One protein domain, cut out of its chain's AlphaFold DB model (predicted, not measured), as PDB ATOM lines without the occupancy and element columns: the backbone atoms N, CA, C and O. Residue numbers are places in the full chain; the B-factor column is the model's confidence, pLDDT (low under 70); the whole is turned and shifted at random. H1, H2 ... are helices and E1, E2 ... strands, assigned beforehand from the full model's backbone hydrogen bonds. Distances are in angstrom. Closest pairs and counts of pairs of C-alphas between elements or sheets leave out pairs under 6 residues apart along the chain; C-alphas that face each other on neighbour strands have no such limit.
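AT A GLANCE: This is residues 6 to 88 of the 88 residues of an uncharacterized protein of Lactobacillus reuteri (UniProt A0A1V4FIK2). A twisted antiparallel sheet, E2 E1 E3 E4, has H1 packed over E2 and E1; short H2 lies off the sheet. The 83 printed residues hold E1 E2 H1 E3 E4 H2 in chain order, class mixed, with under half in named elements. The whole is compact, radius of gyration 12.8 A, but elongated, spanning 43 by 24 by 18 A.

HOW THE PARTS SIT: E1, residues 6 to 11, and E2, residues 24 to 28, form a hairpin; N 9 and O 26 are 2.8 A apart. E3, residues 62 to 68, is antiparallel to E1, with N 8 and O 65 at 2.9 A, and forms a hairpin with E4, residues 76 to 79, with N 64 and O 78 at 2.8 A. H1, residues 31 to 44, is on the sheet, height 8.4 A, giving two layers, a helix on one face of a sheet; its closest C-alphas to E2 are Ala 34 and Ala 28, 5.1 A. E2, H1 and E3 make a split strand-helix-strand unit, E1 between its strands, with a right-handed crossover. H2, residues 82 to 86, only just touches H1, through residues 35 to 39 of H1 alone, with 3 pairs of C-alphas within 8 A; the closest are Lys 39 and Met 86, 6.5 A. In both helices every O i to N i+4 pair is within hydrogen-bond range.

IN THESE COORDINATES: E1 runs 16.3 A from C-alpha 6 at (224.698, 213.033, 124.453), E3 19.8 A and H1 19.9 A; H2 ends at C-alpha 86, (231.345, 225.660, 141.490).

THE WHOLE: The C-alphas farthest apart, Asp 50 and Asn 70, are 43.2 A apart. The printed part has no cut; links E1 to E2 and H1 to E3 are long. Residues 14 to 17, 19 to 23 and 88 have pLDDT under 70.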
ATOM      1  N   ILE A   6     225.310 212.821 123.149       93.88
ATOM      2  CA  ILE A   6     224.698 213.033 124.453       93.88
ATOM      3  C   ILE A   6     225.781 212.987 125.532       93.88
ATOM      4  O   ILE A   6     226.744 212.229 125.434       93.88
ATOM      5  N   PHE A   7     225.632 213.847 126.532       95.38
ATOM      6  CA  PHE A   7     226.517 213.971 127.681       95.38
ATOM      7  C   PHE A   7     225.694 213.672 128.926       95.38
ATOM      8  O   PHE A   7     224.860 214.495 129.306       95.38
ATOM      9  N   SER A   8     225.899 212.503 129.523       93.81
ATOM     10  CA  SER A   8     225.178 212.047 130.715       93.81
ATOM     11  C   SER A   8     226.008 212.317 131.960       93.81
ATOM     12  O   SER A   8     227.182 211.969 131.991       93.81
ATOM     13  N   VAL A   9     225.412 212.932 132.976       93.00
ATOM     14  CA  VAL A   9     226.041 213.185 134.276       93.00
ATOM     15  C   VAL A   9     225.734 212.004 135.192       93.00
ATOM     16  O   VAL A   9     224.562 211.694 135.419       93.00
ATOM     17  N   VAL A  10     226.776 211.347 135.689       90.62
ATOM     18  CA  VAL A  10     226.674 210.082 136.422       90.62
ATOM     19  C   VAL A  10     227.473 210.172 137.712       90.62
ATOM     20  O   VAL A  10     228.643 210.558 137.690       90.62
ATOM     21  N   ILE A  11     226.854 209.777 138.823       87.44
ATOM     22  CA  ILE A  11     227.552 209.549 140.089       87.44
ATOM     23  C   ILE A  11     228.230 208.179 140.003       87.44
ATOM     24  O   ILE A  11     227.566 207.150 139.856       87.44
ATOM     25  N   VAL A  12     229.561 208.167 140.039       85.12
ATOM     26  CA  VAL A  12     230.375 206.956 139.831       85.12
ATOM     27  C   VAL A  12     230.957 206.388 141.118       85.12
ATOM     28  O   VAL A  12     231.466 205.265 141.108       85.12
ATOM     29  N   ASP A  13     230.843 207.118 142.226       75.00
ATOM     30  CA  ASP A  13     231.265 206.653 143.539       75.00
ATOM     31  C   ASP A  13     230.146 206.774 144.588       75.00
ATOM     32  O   ASP A  13     229.254 207.601 144.461       75.00
ATOM     33  N   GLU A  14     230.171 205.925 145.612       63.78
ATOM     34  CA  GLU A  14     229.249 205.948 146.756       63.78
ATOM     35  C   GLU A  14     230.074 206.495 147.883       63.78
ATOM     36  O   GLU A  14     230.862 205.784 148.505       63.78
ATOM     37  N   GLN A  15     229.923 207.791 148.053       65.38
ATOM     38  CA  GLN A  15     230.404 208.496 149.211       65.38
ATOM     39  C   GLN A  15     229.210 208.649 150.149       65.38
ATOM     40  O   GLN A  15     228.072 208.665 149.685       65.38
ATOM     41  N   GLY A  16     229.444 208.799 151.458       61.28
ATOM     42  CA  GLY A  16     228.365 209.036 152.438       61.28
ATOM     43  C   GLY A  16     227.531 210.301 152.166       61.28
ATOM     44  O   GLY A  16     226.542 210.552 152.844       61.28
ATOM     45  N   PHE A  17     227.957 211.075 151.173       68.00
ATOM     46  CA  PHE A  17     227.327 212.249 150.598       68.00
ATOM     47  C   PHE A  17     226.224 211.944 149.566       68.00
ATOM     48  O   PHE A  17     225.325 212.760 149.372       68.00
ATOM     49  N   TRP A  18     226.295 210.795 148.885       73.00
ATOM     50  CA  TRP A  18     225.345 210.386 147.849       73.00
ATOM     51  C   TRP A  18     224.340 209.384 148.417       73.00
ATOM     52  O   TRP A  18     224.730 208.419 149.067       73.00
ATOM     53  N   ASP A  19     223.054 209.567 148.111       61.66
ATOM     54  CA  ASP A  19     222.004 208.647 148.571       61.66
ATOM     55  C   ASP A  19     222.159 207.230 147.975       61.66
ATOM     56  O   ASP A  19     221.756 206.251 148.608       61.66
ATOM     57  N   SER A  20     222.750 207.087 146.775       55.81
ATOM     58  CA  SER A  20     223.087 205.782 146.188       55.81
ATOM     59  C   SER A  20     224.187 205.833 145.106       55.81
ATOM     60  O   SER A  20     224.264 206.772 144.311       55.81
ATOM     61  N   LYS A  21     225.031 204.785 145.027       53.34
ATOM     62  CA  LYS A  21     225.922 204.526 143.874       53.34
ATOM     63  C   LYS A  21     225.039 204.242 142.659       53.34
ATOM     64  O   LYS A  21     224.236 203.317 142.741       53.34
ATOM     65  N   SER A  22     225.254 204.940 141.539       55.38
ATOM     66  CA  SER A  22     224.586 204.797 140.223       55.38
ATOM     67  C   SER A  22     223.416 205.726 139.868       55.38
ATOM     68  O   SER A  22     222.792 205.518 138.823       55.38
ATOM     69  N   ASP A  23     223.175 206.806 140.618       65.00
ATOM     70  CA  ASP A  23     222.190 207.800 140.185       65.00
ATOM     71  C   ASP A  23     222.673 208.601 138.961       65.00
ATOM     72  O   ASP A  23     223.693 209.301 138.949       65.00
ATOM     73  N   TYR A  24     221.899 208.474 137.887       78.06
ATOM     74  CA  TYR A  24     221.911 209.401 136.770       78.06
ATOM     75  C   TYR A  24     221.340 210.735 137.250       78.06
ATOM     76  O   TYR A  24     220.203 210.799 137.715       78.06
ATOM     77  N   VAL A  25     222.105 211.812 137.089       82.94
ATOM     78  CA  VAL A  25     221.654 213.151 137.487       82.94
ATOM     79  C   VAL A  25     220.853 213.788 136.352       82.94
ATOM     80  O   VAL A  25     219.727 214.250 136.534       82.94
ATOM     81  N   THR A  26     221.441 213.848 135.153       88.44
ATOM     82  CA  THR A  26     220.861 214.548 133.997       88.44
ATOM     83  C   THR A  26     221.630 214.247 132.706       88.44
ATOM     84  O   THR A  26     222.688 213.618 132.731       88.44
ATOM     85  N   SER A  27     221.128 214.721 131.564       92.44
ATOM     86  CA  SER A  27     221.834 214.664 130.284       92.44
ATOM     87  C   SER A  27     221.613 215.919 129.454       92.44
ATOM     88  O   SER A  27     220.611 216.625 129.590       92.44
ATOM     89  N   ALA A  28     222.565 216.202 128.569       93.88
ATOM     90  CA  ALA A  28     222.466 217.304 127.625       93.88
ATOM     91  C   ALA A  28     223.110 216.969 126.277       93.88
ATOM     92  O   ALA A  28     223.933 216.068 126.156       93.88
ATOM     93  N   THR A  29     222.778 217.753 125.253       93.00
ATOM     94  CA  THR A  29     223.366 217.646 123.906       93.00
ATOM     95  C   THR A  29     224.724 218.343 123.777       93.00
ATOM     96  O   THR A  29     225.357 218.285 122.726       93.00
ATOM     97  N   SER A  30     225.201 219.008 124.837       94.44
ATOM     98  CA  SER A  30     226.541 219.599 124.897       94.44
ATOM     99  C   SER A  30     227.147 219.473 126.293       94.44
ATOM    100  O   SER A  30     226.435 219.538 127.296       94.44
ATOM    101  N   LEU A  31     228.477 219.368 126.349       94.50
ATOM    102  CA  LEU A  31     229.232 219.299 127.600       94.50
ATOM    103  C   LEU A  31     228.974 220.509 128.508       94.50
ATOM    104  O   LEU A  31     228.774 220.346 129.707       94.50
ATOM    105  N   ASN A  32     228.943 221.720 127.943       94.94
ATOM    106  CA  ASN A  32     228.715 222.938 128.724       94.94
ATOM    107  C   ASN A  32     227.339 222.924 129.390       94.94
ATOM    108  O   ASN A  32     227.229 223.273 130.563       94.94
ATOM    109  N   LYS A  33     226.302 222.468 128.675       95.50
ATOM    110  CA  LYS A  33     224.963 222.380 129.257       95.50
ATOM    111  C   LYS A  33     224.873 221.282 130.318       95.50
ATOM    112  O   LYS A  33     224.217 221.496 131.328       95.50
ATOM    113  N   ALA A  34     225.559 220.152 130.135       95.50
ATOM    114  CA  ALA A  34     225.641 219.111 131.162       95.50
ATOM    115  C   ALA A  34     226.297 219.639 132.453       95.50
ATOM    116  O   ALA A  34     225.759 219.434 133.537       95.50
ATOM    117  N   LYS A  35     227.401 220.391 132.333       94.94
ATOM    118  CA  LYS A  35     228.065 221.055 133.469       94.94
ATOM    119  C   LYS A  35     227.161 222.072 134.169       94.94
ATOM    120  O   LYS A  35     227.090 222.077 135.391       94.94
ATOM    121  N   GLU A  36     226.448 222.899 133.408       95.44
ATOM    122  CA  GLU A  36     225.494 223.873 133.956       95.44
ATOM    123  C   GLU A  36     224.363 223.182 134.737       95.44
ATOM    124  O   GLU A  36     224.023 223.598 135.841       95.44
ATOM    125  N   LEU A  37     223.799 222.102 134.188       94.44
ATOM    126  CA  LEU A  37     222.745 221.339 134.859       94.44
ATOM    127  C   LEU A  37     223.256 220.654 136.130       94.44
ATOM    128  O   LEU A  37     222.561 220.691 137.142       94.44
ATOM    129  N   LEU A  38     224.469 220.090 136.101       92.31
ATOM    130  CA  LEU A  38     225.117 219.546 137.294       92.31
ATOM    131  C   LEU A  38     225.307 220.632 138.362       92.31
ATOM    132  O   LEU A  38     224.899 220.432 139.500       92.31
ATOM    133  N   LYS A  39     225.841 221.803 137.997       92.25
ATOM    134  CA  LYS A  39     226.007 222.931 138.928       92.25
ATOM    135  C   LYS A  39     224.679 223.325 139.580       92.25
ATOM    136  O   LYS A  39     224.608 223.475 140.795       92.25
ATOM    137  N   ASN A  40     223.616 223.452 138.788       91.56
ATOM    138  CA  ASN A  40     222.290 223.796 139.302       91.56
ATOM    139  C   ASN A  40     221.739 222.726 140.249       91.56
ATOM    140  O   ASN A  40     221.122 223.066 141.254       91.56
ATOM    141  N   TRP A  41     221.960 221.447 139.940       88.75
ATOM    142  CA  TRP A  41     221.563 220.348 140.813       88.75
ATOM    143  C   TRP A  41     222.333 220.376 142.140       88.75
ATOM    144  O   TRP A  41     221.718 220.241 143.193       88.75
ATOM    145  N   LEU A  42     223.644 220.638 142.113       87.19
ATOM    146  CA  LEU A  42     224.453 220.762 143.329       87.19
ATOM    147  C   LEU A  42     223.986 221.929 144.211       87.19
ATOM    148  O   LEU A  42     223.840 221.771 145.420       87.19
ATOM    149  N   LEU A  43     223.698 223.083 143.597       87.44
ATOM    150  CA  LEU A  43     223.165 224.260 144.291       87.44
ATOM    151  C   LEU A  43     221.779 224.008 144.886       87.44
ATOM    152  O   LEU A  43     221.511 224.433 146.001       87.44
ATOM    153  N   PHE A  44     220.898 223.325 144.151       87.25
ATOM    154  CA  PHE A  44     219.542 223.027 144.612       87.25
ATOM    155  C   PHE A  44     219.528 222.142 145.866       87.25
ATOM    156  O   PHE A  44     218.651 222.296 146.710       87.25
ATOM    157  N   ASN A  45     220.496 221.231 145.986       83.00
ATOM    158  CA  ASN A  45     220.615 220.325 147.127       83.00
ATOM    159  C   ASN A  45     221.436 220.907 148.293       83.00
ATOM    160  O   ASN A  45     221.681 220.193 149.259       83.00
ATOM    161  N   ASN A  46     221.847 222.182 148.230       82.50
ATOM    162  CA  ASN A  46     222.555 222.880 149.314       82.50
ATOM    163  C   ASN A  46     223.838 222.181 149.809       82.50
ATOM    164  O   ASN A  46     224.233 222.286 150.965       82.50
ATOM    165  N   TYR A  47     224.539 221.500 148.913       77.44
ATOM    166  CA  TYR A  47     225.708 220.687 149.250       77.44
ATOM    167  C   TYR A  47     226.927 221.444 149.805       77.44
ATOM    168  O   TYR A  47     227.819 220.825 150.371       77.44
ATOM    169  N   LEU A  48     226.956 222.767 149.647       79.12
ATOM    170  CA  LEU A  48     228.005 223.663 150.141       79.12
ATOM    171  C   LEU A  48     227.442 224.691 151.141       79.12
ATOM    172  O   LEU A  48     227.955 225.797 151.250       79.12
ATOM    173  N   GLU A  49     226.333 224.385 151.826       76.75
ATOM    174  CA  GLU A  49     225.702 225.346 152.749       76.75
ATOM    175  C   GLU A  49     226.619 225.713 153.931       76.75
ATOM    176  O   GLU A  49     226.665 226.877 154.326       76.75
ATOM    177  N   ASP A  50     227.401 224.748 154.428       76.56
ATOM    178  CA  ASP A  50     228.293 224.910 155.588       76.56
ATOM    179  C   ASP A  50     229.797 224.878 155.232       76.56
ATOM    180  O   ASP A  50     230.648 224.986 156.121       76.56
ATOM    181  N   THR A  51     230.151 224.716 153.951       74.31
ATOM    182  CA  THR A  51     231.542 224.561 153.486       74.31
ATOM    183  C   THR A  51     231.778 225.270 152.156       74.31
ATOM    184  O   THR A  51     230.930 225.236 151.273       74.31
ATOM    185  N   ASP A  52     232.963 225.857 151.976       78.06
ATOM    186  CA  ASP A  52     233.312 226.569 150.735       78.06
ATOM    187  C   ASP A  52     233.690 225.625 149.576       78.06
ATOM    188  O   ASP A  52     233.628 226.009 148.408       78.06
ATOM    189  N   GLU A  53     234.083 224.387 149.889       83.75
ATOM    190  CA  GLU A  53     234.600 223.405 148.932       83.75
ATOM    191  C   GLU A  53     234.098 221.995 149.274       83.75
ATOM    192  O   GLU A  53     233.825 221.677 150.434       83.75
ATOM    193  N   PHE A  54     233.987 221.150 148.251       85.00
ATOM    194  CA  PHE A  54     233.859 219.706 148.393       85.00
ATOM    195  C   PHE A  54     235.200 219.116 148.834       85.00
ATOM    196  O   PHE A  54     236.257 219.574 148.389       85.00
ATOM    197  N   ASP A  55     235.154 218.084 149.673       83.19
ATOM    198  CA  ASP A  55     236.351 217.338 150.050       83.19
ATOM    199  C   ASP A  55     236.972 216.582 148.857       83.19
ATOM    200  O   ASP A  55     236.340 216.359 147.818       83.19
ATOM    201  N   ASP A  56     238.238 216.189 149.011       78.81
ATOM    202  CA  ASP A  56     239.010 215.504 147.967       78.81
ATOM    203  C   ASP A  56     238.354 214.187 147.511       78.81
ATOM    204  O   ASP A  56     238.509 213.782 146.355       78.81
ATOM    205  N   ASP A  57     237.595 213.537 148.398       73.06
ATOM    206  CA  ASP A  57     236.895 212.283 148.117       73.06
ATOM    207  C   ASP A  57     235.690 212.511 147.178       73.06
ATOM    208  O   ASP A  57     235.333 211.641 146.374       73.06
ATOM    209  N   LEU A  58     235.091 213.705 147.202       78.19
ATOM    210  CA  LEU A  58     233.965 214.087 146.349       78.19
ATOM    211  C   LEU A  58     234.385 214.692 145.008       78.19
ATOM    212  O   LEU A  58     233.641 214.544 144.032       78.19
ATOM    213  N   VAL A  59     235.574 215.298 144.921       78.44
ATOM    214  CA  VAL A  59     236.098 215.993 143.723       78.44
ATOM    215  C   VAL A  59     236.195 215.090 142.477       78.44
ATOM    216  O   VAL A  59     236.241 215.599 141.360       78.44
ATOM    217  N   GLY A  60     236.145 213.761 142.623       78.19
ATOM    218  CA  GLY A  60     236.130 212.794 141.512       78.19
ATOM    219  C   GLY A  60     234.897 211.888 141.441       78.19
ATOM    220  O   GLY A  60     234.872 210.954 140.643       78.19
ATOM    221  N   SER A  61     233.884 212.130 142.272       86.81
ATOM    222  CA  SER A  61     232.752 211.208 142.441       86.81
ATOM    223  C   SER A  61     231.675 211.319 141.350       86.81
ATOM    224  O   SER A  61     230.775 210.477 141.275       86.81
ATOM    225  N   ILE A  62     231.792 212.317 140.466       89.31
ATOM    226  CA  ILE A  62     230.910 212.535 139.316       89.31
ATOM    227  C   ILE A  62     231.716 212.527 138.016       89.31
ATOM    228  O   ILE A  62     232.735 213.206 137.864       89.31
ATOM    229  N   GLU A  63     231.197 211.808 137.027       92.88
ATOM    230  CA  GLU A  63     231.700 211.817 135.659       92.88
ATOM    231  C   GLU A  63     230.629 212.302 134.682       92.88
ATOM    232  O   GLU A  63     229.425 212.138 134.883       92.88
ATOM    233  N   ILE A  64     231.083 212.868 133.563       94.00
ATOM    234  CA  ILE A  64     230.253 213.104 132.385       94.00
ATOM    235  C   ILE A  64     230.631 212.086 131.317       94.00
ATOM    236  O   ILE A  64     231.770 212.036 130.854       94.00
ATOM    237  N   TRP A  65     229.664 211.279 130.909       94.00
ATOM    238  CA  TRP A  65     229.814 210.263 129.877       94.00
ATOM    239  C   TRP A  65     229.348 210.827 128.536       94.00
ATOM    240  O   TRP A  65     228.172 211.135 128.353       94.00
ATOM    241  N   GLU A  66     230.281 210.985 127.598       94.50
ATOM    242  CA  GLU A  66     230.030 211.390 126.215       94.50
ATOM    243  C   GLU A  66     229.766 210.143 125.361       94.50
ATOM    244  O   GLU A  66     230.640 209.284 125.220       94.50
ATOM    245  N   GLN A  67     228.578 210.067 124.762       92.06
ATOM    246  CA  GLN A  67     228.170 208.968 123.890       92.06
ATOM    247  C   GLN A  67     227.553 209.494 122.591       92.06
ATOM    248  O   GLN A  67     226.868 210.518 122.569       92.06
ATOM    249  N   GLU A  68     227.778 208.780 121.490       91.44
ATOM    250  CA  GLU A  68     227.060 209.021 120.241       91.44
ATOM    251  C   GLU A  68     225.726 208.264 120.246       91.44
ATOM    252  O   GLU A  68     225.693 207.059 120.464       91.44
ATOM    253  N   LEU A  69     224.612 208.944 119.956       84.75
ATOM    254  CA  LEU A  69     223.262 208.356 120.046       84.75
ATOM    255  C   LEU A  69     223.044 207.143 119.131       84.75
ATOM    256  O   LEU A  69     222.184 206.310 119.402       84.75
ATOM    257  N   ASN A  70     223.806 207.056 118.042       84.00
ATOM    258  CA  ASN A  70     223.667 206.006 117.037       84.00
ATOM    259  C   ASN A  70     224.755 204.926 117.145       84.00
ATOM    260  O   ASN A  70     224.783 204.023 116.309       84.00
ATOM    261  N   GLU A  71     225.652 205.013 118.132       80.69
ATOM    262  CA  GLU A  71     226.737 204.050 118.325       80.69
ATOM    263  C   GLU A  71     226.675 203.458 119.742       80.69
ATOM    264  O   GLU A  71     226.660 204.161 120.751       80.69
ATOM    265  N   LEU A  72     226.647 202.126 119.819       76.00
ATOM    266  CA  LEU A  72     226.724 201.365 121.073       76.00
ATOM    267  C   LEU A  72     228.193 201.103 121.444       76.00
ATOM    268  O   LEU A  72     228.599 199.962 121.649       76.00
ATOM    269  N   SER A  73     229.006 202.156 121.435       82.62
ATOM    270  CA  SER A  73     230.401 202.122 121.872       82.62
ATOM    271  C   SER A  73     230.519 202.506 123.345       82.62
ATOM    272  O   SER A  73     229.612 203.116 123.917       82.62
ATOM    273  N   ASP A  74     231.647 202.143 123.960       87.75
ATOM    274  CA  ASP A  74     231.950 202.581 125.319       87.75
ATOM    275  C   ASP A  74     231.968 204.116 125.379       87.75
ATOM    276  O   ASP A  74     232.634 204.756 124.553       87.75
ATOM    277  N   PRO A  75     231.258 204.731 126.343       90.62
ATOM    278  CA  PRO A  75     231.224 206.175 126.444       90.62
ATOM    279  C   PRO A  75     232.602 206.707 126.819       90.62
ATOM    280  O   PRO A  75     233.320 206.145 127.655       90.62
ATOM    281  N   LYS A  76     232.953 207.860 126.254       93.25
ATOM    282  CA  LYS A  76     234.124 208.601 126.705       93.25
ATOM    283  C   LYS A  76     233.794 209.260 128.040       93.25
ATOM    284  O   LYS A  76     232.903 210.101 128.121       93.25
ATOM    285  N   ARG A  77     234.540 208.898 129.077       93.19
ATOM    286  CA  ARG A  77     234.362 209.423 130.434       93.19
ATOM    287  C   ARG A  77     235.160 210.705 130.615       93.19
ATOM    288  O   ARG A  77     236.310 210.800 130.184       93.19
ATOM    289  N   ILE A  78     234.530 211.700 131.219       93.75
ATOM    290  CA  ILE A  78     235.104 213.009 131.503       93.75
ATOM    291  C   ILE A  78     234.950 213.231 133.002       93.75
ATOM    292  O   ILE A  78     233.837 213.457 133.474       93.75
ATOM    293  N   SER A  79     236.054 213.176 133.739       91.56
ATOM    294  CA  SER A  79     236.061 213.517 135.162       91.56
ATOM    295  C   SER A  79     235.685 214.984 135.354       91.56
ATOM    296  O   SER A  79     236.090 215.849 134.565       91.56
ATOM    297  N   VAL A  80     234.894 215.263 136.386       90.38
ATOM    298  CA  VAL A  80     234.472 216.620 136.732       90.38
ATOM    299  C   VAL A  80     235.026 216.972 138.097       90.38
ATOM    300  O   VAL A  80     234.599 216.397 139.086       90.38
ATOM    301  N   ASP A  81     235.913 217.961 138.135       91.62
ATOM    302  CA  ASP A  81     236.305 218.606 139.383       91.62
ATOM    303  C   ASP A  81     235.144 219.487 139.869       91.62
ATOM    304  O   ASP A  81     234.769 220.471 139.215       91.62
ATOM    305  N   LEU A  82     234.524 219.083 140.982       89.81
ATOM    306  CA  LEU A  82     233.360 219.768 141.540       89.81
ATOM    307  C   LEU A  82     233.715 221.156 142.085       89.81
ATOM    308  O   LEU A  82     232.936 222.091 141.898       89.81
ATOM    309  N   ASN A  83     234.900 221.335 142.668       90.25
ATOM    310  CA  ASN A  83     235.345 222.629 143.184       90.25
ATOM    311  C   ASN A  83     235.571 223.619 142.038       90.25
ATOM    312  O   ASN A  83     235.083 224.753 142.069       90.25
ATOM    313  N   GLU A  84     236.226 223.186 140.959       91.12
ATOM    314  CA  GLU A  84     236.363 224.007 139.756       91.12
ATOM    315  C   GLU A  84     235.017 224.339 139.104       91.12
ATOM    316  O   GLU A  84     234.860 225.426 138.539       91.12
ATOM    317  N   LEU A  85     234.064 223.402 139.127       91.25
ATOM    318  CA  LEU A  85     232.733 223.604 138.559       91.25
ATOM    319  C   LEU A  85     231.950 224.676 139.325       91.25
ATOM    320  O   LEU A  85     231.245 225.476 138.707       91.25
ATOM    321  N   MET A  86     232.065 224.701 140.653       88.62
ATOM    322  CA  MET A  86     231.345 225.660 141.490       88.62
ATOM    323  C   MET A  86     231.939 227.069 141.417       88.62
ATOM    324  O   MET A  86     231.181 228.043 141.372       88.62
ATOM    325  N   ASN A  87     233.264 227.170 141.291       81.75
ATOM    326  CA  ASN A  87     234.013 228.431 141.247       81.75
ATOM    327  C   ASN A  87     233.970 229.181 139.894       81.75
ATOM    328  O   ASN A  87     234.518 230.281 139.791       81.75
ATOM    329  N   LYS A  88     233.338 228.618 138.851       59.31
ATOM    330  CA  LYS A  88     233.182 229.209 137.502       59.31
ATOM    331  C   LYS A  88     231.722 229.489 137.172       59.31
ATOM    332  O   LYS A  88     231.431 230.566 136.615       59.31
TER     333      LYS A  88